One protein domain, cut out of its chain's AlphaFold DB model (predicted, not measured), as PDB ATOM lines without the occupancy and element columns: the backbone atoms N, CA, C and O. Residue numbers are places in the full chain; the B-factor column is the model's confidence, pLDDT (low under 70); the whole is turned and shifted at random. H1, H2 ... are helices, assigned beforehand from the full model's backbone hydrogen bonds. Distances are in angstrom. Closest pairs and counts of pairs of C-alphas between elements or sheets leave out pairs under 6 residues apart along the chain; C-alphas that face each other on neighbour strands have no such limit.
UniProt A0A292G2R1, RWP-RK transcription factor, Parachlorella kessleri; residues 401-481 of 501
ATOM      1  N   PRO A 401      25.626  39.084  41.822       90.94
ATOM      2  CA  PRO A 401      26.594  38.598  40.828       90.94
ATOM      3  C   PRO A 401      27.841  39.460  40.613       90.94
ATOM      4  O   PRO A 401      28.924  38.906  40.429       90.94
ATOM      5  N   PHE A 402      27.733  40.789  40.736       91.75
ATOM      6  CA  PHE A 402      28.855  41.736  40.644       91.75
ATOM      7  C   PHE A 402      30.093  41.315  41.457       91.75
ATOM      8  O   PHE A 402      31.224  41.546  41.040       91.75
ATOM      9  N   ARG A 403      29.909  40.662  42.617       90.50
ATOM     10  CA  ARG A 403      31.030  40.173  43.443       90.50
ATOM     11  C   ARG A 403      31.829  39.042  42.781       90.50
ATOM     12  O   ARG A 403      33.017  38.924  43.068       90.50
ATOM     13  N   LYS A 404      31.200  38.228  41.925       89.25
ATOM     14  CA  LYS A 404      31.881  37.243  41.070       89.25
ATOM     15  C   LYS A 404      32.489  37.949  39.852       89.25
ATOM     16  O   LYS A 404      33.698  37.858  39.666       89.25
ATOM     17  N   ARG A 405      31.689  38.729  39.108       90.69
ATOM     18  CA  ARG A 405      32.111  39.415  37.866       90.69
ATOM     19  C   ARG A 405      33.306  40.349  38.077       90.69
ATOM     20  O   ARG A 405      34.354  40.103  37.496       90.69
ATOM     21  N   SER A 406      33.247  41.260  39.052       91.75
ATOM     22  CA  SER A 406      34.381  42.138  39.396       91.75
ATOM     23  C   SER A 406      35.625  41.374  39.882       91.75
ATOM     24  O   SER A 406      36.736  41.896  39.810       91.75
ATOM     25  N   SER A 407      35.484  40.129  40.360       90.25
ATOM     26  CA  SER A 407      36.638  39.272  40.669       90.25
ATOM     27  C   SER A 407      37.234  38.584  39.437       90.25
ATOM     28  O   SER A 407      38.397  38.192  39.520       90.25
ATOM     29  N   LEU A 408      36.479  38.425  38.345       90.69
ATOM     30  CA  LEU A 408      36.998  38.036  37.031       90.69
ATOM     31  C   LEU A 408      37.632  39.238  36.331       90.69
ATOM     32  O   LEU A 408      38.760  39.122  35.882       90.69
ATOM     33  N   ASP A 409      36.988  40.407  36.333       91.62
ATOM     34  CA  ASP A 409      37.523  41.625  35.699       91.62
ATOM     35  C   ASP A 409      38.928  41.970  36.220       91.62
ATOM     36  O   ASP A 409      39.869  42.148  35.450       91.62
ATOM     37  N   ARG A 410      39.107  41.962  37.548       91.81
ATOM     38  CA  ARG A 410      40.414  42.174  38.200       91.81
ATOM     39  C   ARG A 410      41.439  41.084  37.879       91.81
ATOM     40  O   ARG A 410      42.634  41.338  37.979       91.81
ATOM     41  N   LEU A 411      40.984  39.870  37.571       91.25
ATOM     42  CA  LEU A 411      41.843  38.739  37.228       91.25
ATOM     43  C   LEU A 411      42.266  38.803  35.757       91.25
ATOM     44  O   LEU A 411      43.435  38.578  35.481       91.25
ATOM     45  N   ILE A 412      41.367  39.197  34.850       92.12
ATOM     46  CA  ILE A 412      41.654  39.486  33.438       92.12
ATOM     47  C   ILE A 412      42.683  40.619  33.341       92.12
ATOM     48  O   ILE A 412      43.731  40.426  32.736       92.12
ATOM     49  N   VAL A 413      42.452  41.753  34.019       91.50
ATOM     50  CA  VAL A 413      43.391  42.893  34.032       91.50
ATOM     51  C   VAL A 413      44.779  42.474  34.528       91.50
ATOM     52  O   VAL A 413      45.757  42.684  33.819       91.50
ATOM     53  N   LYS A 414      44.869  41.795  35.682       89.19
ATOM     54  CA  LYS A 414      46.155  41.302  36.209       89.19
ATOM     55  C   LYS A 414      46.818  40.246  35.330       89.19
ATOM     56  O   LYS A 414      48.036  40.173  35.281       89.19
ATOM     57  N   THR A 415      46.037  39.411  34.648       87.50
ATOM     58  CA  THR A 415      46.579  38.430  33.698       87.50
ATOM     59  C   THR A 415      47.170  39.158  32.492       87.50
ATOM     60  O   THR A 415      48.290  38.866  32.099       87.50
ATOM     61  N   ARG A 416      46.480  40.172  31.958       87.81
ATOM     62  CA  ARG A 416      46.971  40.992  30.841       87.81
ATOM     63  C   ARG A 416      48.266  41.728  31.196       87.81
ATOM     64  O   ARG A 416      49.186  41.714  30.392       87.81
ATOM     65  N   GLU A 417      48.338  42.288  32.401       85.81
ATOM     66  CA  GLU A 417      49.530  42.917  32.988       85.81
ATOM     67  C   GLU A 417      50.698  41.916  33.125       85.81
ATOM     68  O   GLU A 417      51.789  42.169  32.627       85.81
ATOM     69  N   TYR A 418      50.466  40.723  33.691       79.06
ATOM     70  CA  TYR A 418      51.515  39.698  33.828       79.06
ATOM     71  C   TYR A 418      51.998  39.070  32.513       79.06
ATOM     72  O   TYR A 418      53.059  38.447  32.503       79.06
ATOM     73  N   PHE A 419      51.241  39.191  31.420       76.62
ATOM     74  CA  PHE A 419      51.593  38.590  30.129       76.62
ATOM     75  C   PHE A 419      51.985  39.584  29.034       76.62
ATOM     76  O   PHE A 419      52.399  39.137  27.963       76.62
ATOM     77  N   SER A 420      51.944  40.895  29.298       73.00
ATOM     78  CA  SER A 420      52.497  41.903  28.383       73.00
ATOM     79  C   SER A 420      54.027  41.925  28.333       73.00
ATOM     80  O   SER A 420      54.573  42.433  27.362       73.00
ATOM     81  N   GLU A 421      54.713  41.383  29.343       65.06
ATOM     82  CA  GLU A 421      56.177  41.487  29.462       65.06
ATOM     83  C   GLU A 421      56.935  40.289  28.855       65.06
ATOM     84  O   GLU A 421      57.984  40.479  28.252       65.06
ATOM     85  N   ASP A 422      56.425  39.057  29.019       57.53
ATOM     86  CA  ASP A 422      57.311  37.872  29.047       57.53
ATOM     87  C   ASP A 422      56.741  36.592  28.374       57.53
ATOM     88  O   ASP A 422      57.430  35.567  28.301       57.53
ATOM     89  N   ARG A 423      55.456  36.558  27.951       60.62
ATOM     90  CA  ARG A 423      54.831  35.319  27.404       60.62
ATOM     91  C   ARG A 423      53.500  35.481  26.653       60.62
ATOM     92  O   ARG A 423      52.507  34.812  26.949       60.62
ATOM     93  N   GLN A 424      53.495  36.334  25.637       62.25
ATOM     94  CA  GLN A 424      52.294  36.774  24.914       62.25
ATOM     95  C   GLN A 424      51.362  35.636  24.427       62.25
ATOM     96  O   GLN A 424      50.147  35.739  24.584       62.25
ATOM     97  N   GLN A 425      51.907  34.515  23.926       65.38
ATOM     98  CA  GLN A 425      51.112  33.356  23.474       65.38
ATOM     99  C   GLN A 425      50.334  32.662  24.610       65.38
ATOM    100  O   GLN A 425      49.137  32.422  24.479       65.38
ATOM    101  N   GLN A 426      50.987  32.366  25.742       67.31
ATOM    102  CA  GLN A 426      50.338  31.681  26.875       67.31
ATOM    103  C   GLN A 426      49.356  32.604  27.611       67.31
ATOM    104  O   GLN A 426      48.316  32.151  28.085       67.31
ATOM    105  N   GLY A 427      49.638  33.911  27.645       74.00
ATOM    106  CA  GLY A 427      48.698  34.907  28.157       74.00
ATOM    107  C   GLY A 427      47.391  34.969  27.367       74.00
ATOM    108  O   GLY A 427      46.323  35.037  27.973       74.00
ATOM    109  N   GLY A 428      47.467  34.902  26.033       81.62
ATOM    110  CA  GLY A 428      46.301  34.974  25.147       81.62
ATOM    111  C   GLY A 428      45.247  33.900  25.434       81.62
ATOM    112  O   GLY A 428      44.074  34.232  25.601       81.62
ATOM    113  N   GLU A 429      45.658  32.635  25.573       84.19
ATOM    114  CA  GLU A 429      44.732  31.527  25.861       84.19
ATOM    115  C   GLU A 429      44.020  31.713  27.212       84.19
ATOM    116  O   GLU A 429      42.796  31.606  27.299       84.19
ATOM    117  N   ALA A 430      44.760  32.052  28.275       84.38
ATOM    118  CA  ALA A 430      44.162  32.259  29.594       84.38
ATOM    119  C   ALA A 430      43.258  33.502  29.659       84.38
ATOM    120  O   ALA A 430      42.258  33.476  30.376       84.38
ATOM    121  N   LEU A 431      43.564  34.565  28.910       86.94
ATOM    122  CA  LEU A 431      42.689  35.734  28.791       86.94
ATOM    123  C   LEU A 431      41.374  35.369  28.099       86.94
ATOM    124  O   LEU A 431      40.314  35.554  28.699       86.94
ATOM    125  N   ALA A 432      41.436  34.757  26.912       88.19
ATOM    126  CA  ALA A 432      40.253  34.304  26.180       88.19
ATOM    127  C   ALA A 432      39.388  33.348  27.026       88.19
ATOM    128  O   ALA A 432      38.161  33.452  27.045       88.19
ATOM    129  N   ARG A 433      40.023  32.467  27.809       86.62
ATOM    130  CA  ARG A 433      39.351  31.550  28.739       86.62
ATOM    131  C   ARG A 433      38.630  32.263  29.888       86.62
ATOM    132  O   ARG A 433      37.512  31.887  30.235       86.62
ATOM    133  N   LEU A 434      39.245  33.286  30.484       88.88
ATOM    134  CA  LEU A 434      38.619  34.098  31.537       88.88
ATOM    135  C   LEU A 434      37.468  34.959  30.998       88.88
ATOM    136  O   LEU A 434      36.487  35.184  31.709       88.88
ATOM    137  N   GLU A 435      37.575  35.433  29.759       89.44
ATOM    138  CA  GLU A 435      36.535  36.208  29.081       89.44
ATOM    139  C   GLU A 435      35.343  35.327  28.678       89.44
ATOM    140  O   GLU A 435      34.198  35.706  28.936       89.44
ATOM    141  N   ALA A 436      35.591  34.112  28.179       87.38
ATOM    142  CA  ALA A 436      34.557  33.106  27.940       87.38
ATOM    143  C   ALA A 436      33.806  32.732  29.233       87.38
ATOM    144  O   ALA A 436      32.575  32.731  29.252       87.38
ATOM    145  N   GLU A 437      34.520  32.505  30.343       85.56
ATOM    146  CA  GLU A 437      33.900  32.251  31.652       85.56
ATOM    147  C   GLU A 437      33.075  33.454  32.140       85.56
ATOM    148  O   GLU A 437      31.950  33.298  32.618       85.56
ATOM    149  N   LYS A 438      33.594  34.679  31.987       86.31
ATOM    150  CA  LYS A 438      32.856  35.909  32.307       86.31
ATOM    151  C   LYS A 438      31.553  36.001  31.506       86.31
ATOM    152  O   LYS A 438      30.536  36.387  32.081       86.31
ATOM    153  N   GLN A 439      31.573  35.626  30.227       85.25
ATOM    154  CA  GLN A 439      30.401  35.634  29.352       85.25
ATOM    155  C   GLN A 439      29.399  34.519  29.702       85.25
ATOM    156  O   GLN A 439      28.199  34.783  29.775       85.25
ATOM    157  N   ALA A 440      29.861  33.309  30.034       84.06
ATOM    158  CA  ALA A 440      29.004  32.241  30.564       84.06
ATOM    159  C   ALA A 440      28.280  32.681  31.854       84.06
ATOM    160  O   ALA A 440      27.091  32.417  32.044       84.06
ATOM    161  N   MET A 441      28.969  33.450  32.703       81.94
ATOM    162  CA  MET A 441      28.418  34.043  33.926       81.94
ATOM    163  C   MET A 441      27.540  35.291  33.699       81.94
ATOM    164  O   MET A 441      27.015  35.836  34.679       81.94
ATOM    165  N   LYS A 442      27.363  35.742  32.445       80.81
ATOM    166  CA  LYS A 442      26.301  36.677  32.033       80.81
ATOM    167  C   LYS A 442      25.001  35.955  31.699       80.81
ATOM    168  O   LYS A 442      23.965  36.358  32.207       80.81
ATOM    169  N   GLY A 443      25.062  34.858  30.940       69.62
ATOM    170  CA  GLY A 443      23.877  34.036  30.663       69.62
ATOM    171  C   GLY A 443      23.311  33.367  31.922       69.62
ATOM    172  O   GLY A 443      22.127  33.483  32.216       69.62
ATOM    173  N   ASN A 444      24.165  32.709  32.713       72.56
ATOM    174  CA  ASN A 444      23.724  31.879  33.838       72.56
ATOM    175  C   ASN A 444      23.919  32.565  35.199       72.56
ATOM    176  O   ASN A 444      24.864  32.289  35.950       72.56
ATOM    177  N   VAL A 445      22.986  33.454  35.545       68.81
ATOM    178  CA  VAL A 445      23.002  34.208  36.806       68.81
ATOM    179  C   VAL A 445      22.700  33.296  38.004       68.81
ATOM    180  O   VAL A 445      21.564  33.126  38.423       68.81
ATOM    181  N   GLY A 446      23.745  32.709  38.586       66.31
ATOM    182  CA  GLY A 446      23.644  31.867  39.786       66.31
ATOM    183  C   GLY A 446      24.822  30.907  39.933       66.31
ATOM    184  O   GLY A 446      25.397  30.803  41.021       66.31
ATOM    185  N   VAL A 447      25.250  30.321  38.808       74.06
ATOM    186  CA  VAL A 447      26.317  29.310  38.680       74.06
ATOM    187  C   VAL A 447      27.561  29.657  39.500       74.06
ATOM    188  O   VAL A 447      27.997  30.814  39.568       74.06
ATOM    189  N   GLN A 448      28.121  28.667  40.197       79.75
ATOM    190  CA  GLN A 448      29.357  28.856  40.955       79.75
ATOM    191  C   GLN A 448      30.542  29.077  40.011       79.75
ATOM    192  O   GLN A 448      30.659  28.402  38.999       79.75
ATOM    193  N   LEU A 449      31.453  29.981  40.392       80.81
ATOM    194  CA  LEU A 449      32.742  30.141  39.712       80.81
ATOM    195  C   LEU A 449      33.447  28.765  39.635       80.81
ATOM    196  O   LEU A 449      33.565  28.131  40.693       80.81
ATOM    197  N   PRO A 450      33.932  28.303  38.468       81.56
ATOM    198  CA  PRO A 450      34.566  26.995  38.341       81.56
ATOM    199  C   PRO A 450      35.823  26.860  39.193       81.56
ATOM    200  O   PRO A 450      36.581  27.816  39.390       81.56
ATOM    201  N   ASP A 451      36.092  25.644  39.667       86.81
ATOM    202  CA  ASP A 451      37.266  25.380  40.501       86.81
ATOM    203  C   ASP A 451      38.588  25.582  39.754       86.81
ATOM    204  O   ASP A 451      39.561  26.011  40.374       86.81
ATOM    205  N   GLN A 452      38.626  25.398  38.428       82.69
ATOM    206  CA  GLN A 452      39.792  25.780  37.625       82.69
ATOM    207  C   GLN A 452      40.079  27.284  37.745       82.69
ATOM    208  O   GLN A 452      41.210  27.667  38.028       82.69
ATOM    209  N   VAL A 453      39.068  28.148  37.622       86.88
ATOM    210  CA  VAL A 453      39.271  29.604  37.707       86.88
ATOM    211  C   VAL A 453      39.569  30.048  39.146       86.88
ATOM    212  O   VAL A 453      40.357  30.972  39.356       86.88
ATOM    213  N   LYS A 454      39.066  29.333  40.166       89.69
ATOM    214  CA  LYS A 454      39.543  29.489  41.556       89.69
ATOM    215  C   LYS A 454      41.032  29.126  41.688       89.69
ATOM    216  O   LYS A 454      41.774  29.892  42.302       89.69
ATOM    217  N   ARG A 455      41.484  28.004  41.110       90.31
ATOM    218  CA  ARG A 455      42.899  27.569  41.103       90.31
ATOM    219  C   ARG A 455      43.791  28.564  40.351       90.31
ATOM    220  O   ARG A 455      44.828  28.954  40.880       90.31
ATOM    221  N   PHE A 456      43.358  29.043  39.187       88.69
ATOM    222  CA  PHE A 456      44.061  30.048  38.386       88.69
ATOM    223  C   PHE A 456      44.204  31.384  39.130       88.69
ATOM    224  O   PHE A 456      45.293  31.939  39.249       88.69
ATOM    225  N   ARG A 457      43.126  31.866  39.758       89.44
ATOM    226  CA  ARG A 457      43.181  33.050  40.625       89.44
ATOM    227  C   ARG A 457      44.192  32.887  41.766       89.44
ATOM    228  O   ARG A 457      44.878  33.844  42.120       89.44
ATOM    229  N   GLN A 458      44.305  31.686  42.339       91.81
ATOM    230  CA  GLN A 458      45.311  31.394  43.362       91.81
ATOM    231  C   GLN A 458      46.740  31.347  42.803       91.81
ATOM    232  O   GLN A 458      47.647  31.786  43.507       91.81
ATOM    233  N   SER A 459      46.980  30.830  41.591       89.19
ATOM    234  CA  SER A 459      48.329  30.817  41.003       89.19
ATOM    235  C   SER A 459      48.803  32.233  40.670       89.19
ATOM    236  O   SER A 459      49.894  32.604  41.103       89.19
ATOM    237  N   VAL A 460      47.962  33.067  40.046       87.38
ATOM    238  CA  VAL A 460      48.263  34.488  39.779       87.38
ATOM    239  C   VAL A 460      48.574  35.244  41.077       87.38
ATOM    240  O   VAL A 460      49.617  35.885  41.180       87.38
ATOM    241  N   PHE A 461      47.752  35.110  42.126       87.62
ATOM    242  CA  PHE A 461      48.028  35.777  43.409       87.62
ATOM    243  C   PHE A 461      49.275  35.231  44.133       87.62
ATOM    244  O   PHE A 461      49.951  35.983  44.839       87.62
ATOM    245  N   LYS A 462      49.625  33.947  43.958       91.25
ATOM    246  CA  LYS A 462      50.887  33.375  44.467       91.25
ATOM    247  C   LYS A 462      52.101  33.946  43.725       91.25
ATOM    248  O   LYS A 462      53.109  34.226  44.374       91.25
ATOM    249  N   LEU A 463      52.004  34.159  42.409       87.31
ATOM    250  CA  LEU A 463      53.033  34.836  41.611       87.31
ATOM    251  C   LEU A 463      53.192  36.298  42.050       87.31
ATOM    252  O   LEU A 463      54.298  36.696  42.400       87.31
ATOM    253  N   GLU A 464      52.096  37.049  42.171       86.75
ATOM    254  CA  GLU A 464      52.073  38.440  42.653       86.75
ATOM    255  C   GLU A 464      52.696  38.595  44.052       86.75
ATOM    256  O   GLU A 464      53.525  39.474  44.299       86.75
ATOM    257  N   HIS A 465      52.351  37.706  44.986       89.56
ATOM    258  CA  HIS A 465      52.958  37.680  46.316       89.56
ATOM    259  C   HIS A 465      54.464  37.356  46.265       89.56
ATOM    260  O   HIS A 465      55.256  37.985  46.969       89.56
ATOM    261  N   LYS A 466      54.884  36.416  45.407       90.38
ATOM    262  CA  LYS A 466      56.300  36.057  45.208       90.38
ATOM    263  C   LYS A 466      57.093  37.185  44.534       90.38
ATOM    264  O   LYS A 466      58.246  37.390  44.900       90.38
ATOM    265  N   ALA A 467      56.483  37.927  43.609       87.56
ATOM    266  CA  ALA A 467      57.062  39.102  42.962       87.56
ATOM    267  C   ALA A 467      57.280  40.239  43.972       87.56
ATOM    268  O   ALA A 467      58.414  40.673  44.158       87.56
ATOM    269  N   ARG A 468      56.248  40.624  44.739       88.56
ATOM    270  CA  ARG A 468      56.388  41.637  45.804       88.56
ATOM    271  C   ARG A 468      57.440  41.262  46.849       88.56
ATOM    272  O   ARG A 468      58.244  42.109  47.216       88.56
ATOM    273  N   LYS A 469      57.496  39.992  47.276       91.94
ATOM    274  CA  LYS A 469      58.514  39.509  48.232       91.94
ATOM    275  C   LYS A 469      59.934  39.441  47.640       91.94
ATOM    276  O   LYS A 469      60.903  39.428  48.396       91.94
ATOM    277  N   ARG A 470      60.079  39.398  46.310       88.38
ATOM    278  CA  ARG A 470      61.369  39.589  45.622       88.38
ATOM    279  C   ARG A 470      61.746  41.069  45.592       88.38
ATOM    280  O   ARG A 470      62.841  41.389  46.038       88.38
ATOM    281  N   ALA A 471      60.836  41.949  45.176       86.75
ATOM    282  CA  ALA A 471      61.056  43.397  45.148       86.75
ATOM    283  C   ALA A 471      61.446  43.947  46.533       86.75
ATOM    284  O   ALA A 471      62.492  44.571  46.668       86.75
ATOM    285  N   SER A 472      60.701  43.597  47.589       88.12
ATOM    286  CA  SER A 472      61.011  44.020  48.964       88.12
ATOM    287  C   SER A 472      62.305  43.422  49.530       88.12
ATOM    288  O   SER A 472      62.814  43.913  50.531       88.12
ATOM    289  N   LYS A 473      62.829  42.338  48.937       88.25
ATOM    290  CA  LYS A 473      64.156  41.795  49.269       88.25
ATOM    291  C   LYS A 473      65.266  42.437  48.424       88.25
ATOM    292  O   LYS A 473      66.410  42.421  48.859       88.25
ATOM    293  N   CYS A 474      64.947  42.987  47.252       72.75
ATOM    294  CA  CYS A 474      65.889  43.727  46.412       72.75
ATOM    295  C   CYS A 474      66.167  45.115  46.999       72.75
ATOM    296  O   CYS A 474      67.315  45.414  47.312       72.75
ATOM    297  N   SER A 475      65.117  45.879  47.315       77.44
ATOM    298  CA  SER A 475      65.263  47.196  47.949       77.44
ATOM    299  C   SER A 475      65.963  47.120  49.313       77.44
ATOM    300  O   SER A 475      66.769  47.981  49.648       77.44
ATOM    301  N   ALA A 476      65.741  46.038  50.070       78.00
ATOM    302  CA  ALA A 476      66.454  45.750  51.319       78.00
ATOM    303  C   ALA A 476      67.931  45.322  51.138       78.00
ATOM    304  O   ALA A 476      68.618  45.106  52.131       78.00
ATOM    305  N   ARG A 477      68.421  45.169  49.899       72.00
ATOM    306  CA  ARG A 477      69.851  45.022  49.577       72.00
ATOM    307  C   ARG A 477      70.441  46.322  49.043       72.00
ATOM    308  O   ARG A 477      71.475  46.743  49.548       72.00
ATOM    309  N   GLU A 478      69.756  46.991  48.119       70.31
ATOM    310  CA  GLU A 478      70.170  48.303  47.594       70.31
ATOM    311  C   GLU A 478      70.342  49.336  48.722       70.31
ATOM    312  O   GLU A 478      71.340  50.053  48.756       70.31
ATOM    313  N   ALA A 479      69.444  49.340  49.714       71.38
ATOM    314  CA  ALA A 479      69.531  50.200  50.901       71.38
ATOM    315  C   ALA A 479      70.699  49.862  51.857       71.38
ATOM    316  O   ALA A 479      70.999  50.646  52.755       71.38
ATOM    317  N   CYS A 480      71.362  48.712  51.690       61.62
ATOM    318  CA  CYS A 480      72.604  48.377  52.394       61.62
ATOM    319  C   CYS A 480      73.846  48.670  51.541       61.62
ATOM    320  O   CYS A 480      74.876  49.065  52.081       61.62
ATOM    321  N   GLU A 481      73.754  48.493  50.221       58.88
ATOM    322  CA  GLU A 481      74.849  48.725  49.269       58.88
ATOM    323  C   GLU A 481      75.062  50.231  48.975       58.88
ATOM    324  O   GLU A 481      76.158  50.628  48.591       58.88
TER     325      GLU A 481
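AT A GLANCE: This is residues 401 to 481 of the 501 residues of the protein "RWP-RK transcription factor" of Parachlorella kessleri (UniProt A0A292G2R1). A hairpin of two helices, H1 and H2, lying side by side, makes the body together with the first part of a long third helix, H3, which slants past the hairpin; residues 465 to 481 of H3 stick out beyond the body as a free arm. This arm makes much of the length, and the C-alphas span 56 by 26 by 18 A along their three main axes. The printed part has 81 residues, with three named helices in the order H1, H2, H3 and no named strand, and its class is all helix. The whole is loose, with a radius of gyration of the C-alphas of 15.9 A.

HOW THE PARTS SIT: H1, residues 402 to 419, and H2, residues 424 to 443, form a helical hairpin, two helices that follow each other and run opposite ways. They touch, with 15 pairs of C-alphas within 8 A, at a shallow tilt of 11 degrees. Their closest C-alphas are those of Phe 419 and Gly 427, 5.1 A apart. H3, residues 451 to 481, only just touches H1, with 3 pairs of C-alphas within 8 A. The closest C-alphas of H1 and H3 are those of Leu 411 and Arg 457, 6.8 A apart. H1 touches H3 with residues 411 to 415 alone, and H3 touches H1 with residues 457 to 460 alone. H1 and H3 run the same way at a steep tilt of 52 degrees. H2 and H3 are close but not clearly touching: their closest C-alphas, those of Leu 434 and Val 453, are 7.7 A apart. H2 and H3 run opposite ways at a steep tilt of 46 degrees. The O i to N i+4 pairs within hydrogen-bond range are 12 of 14 in H1, 14 of 16 in H2 and 23 of 27 in H3.

IN THESE COORDINATES: H1 runs from C-alpha 402 at (28.855, 41.736, 40.644) to C-alpha 419, a length of 25.2 A. H2 runs from C-alpha 424 at (52.294, 36.774, 24.914) to C-alpha 443, a length of 29.1 A. H3, the longest helix with 31 residues, measures 45.1 A from C-alpha 451 to C-alpha 481 at (74.849, 48.725, 49.269).

THE WHOLE: The two C-alphas farthest apart are those of Gly 443 and Glu 481, at 56.2 A. Without residues 465 to 481, which stand free, the body has 64 residues and spans 36 by 20 by 17 A. The printed part has no cut. The link from H1 to H2 is tight, with 4 residues, and the link from H2 to H3 is short, with 7 residues. The mean pLDDT of the printed part is 82.6, and the model's confidence is under 70 at residues 421 to 426, 443, 445 to 446 and 480 to 481.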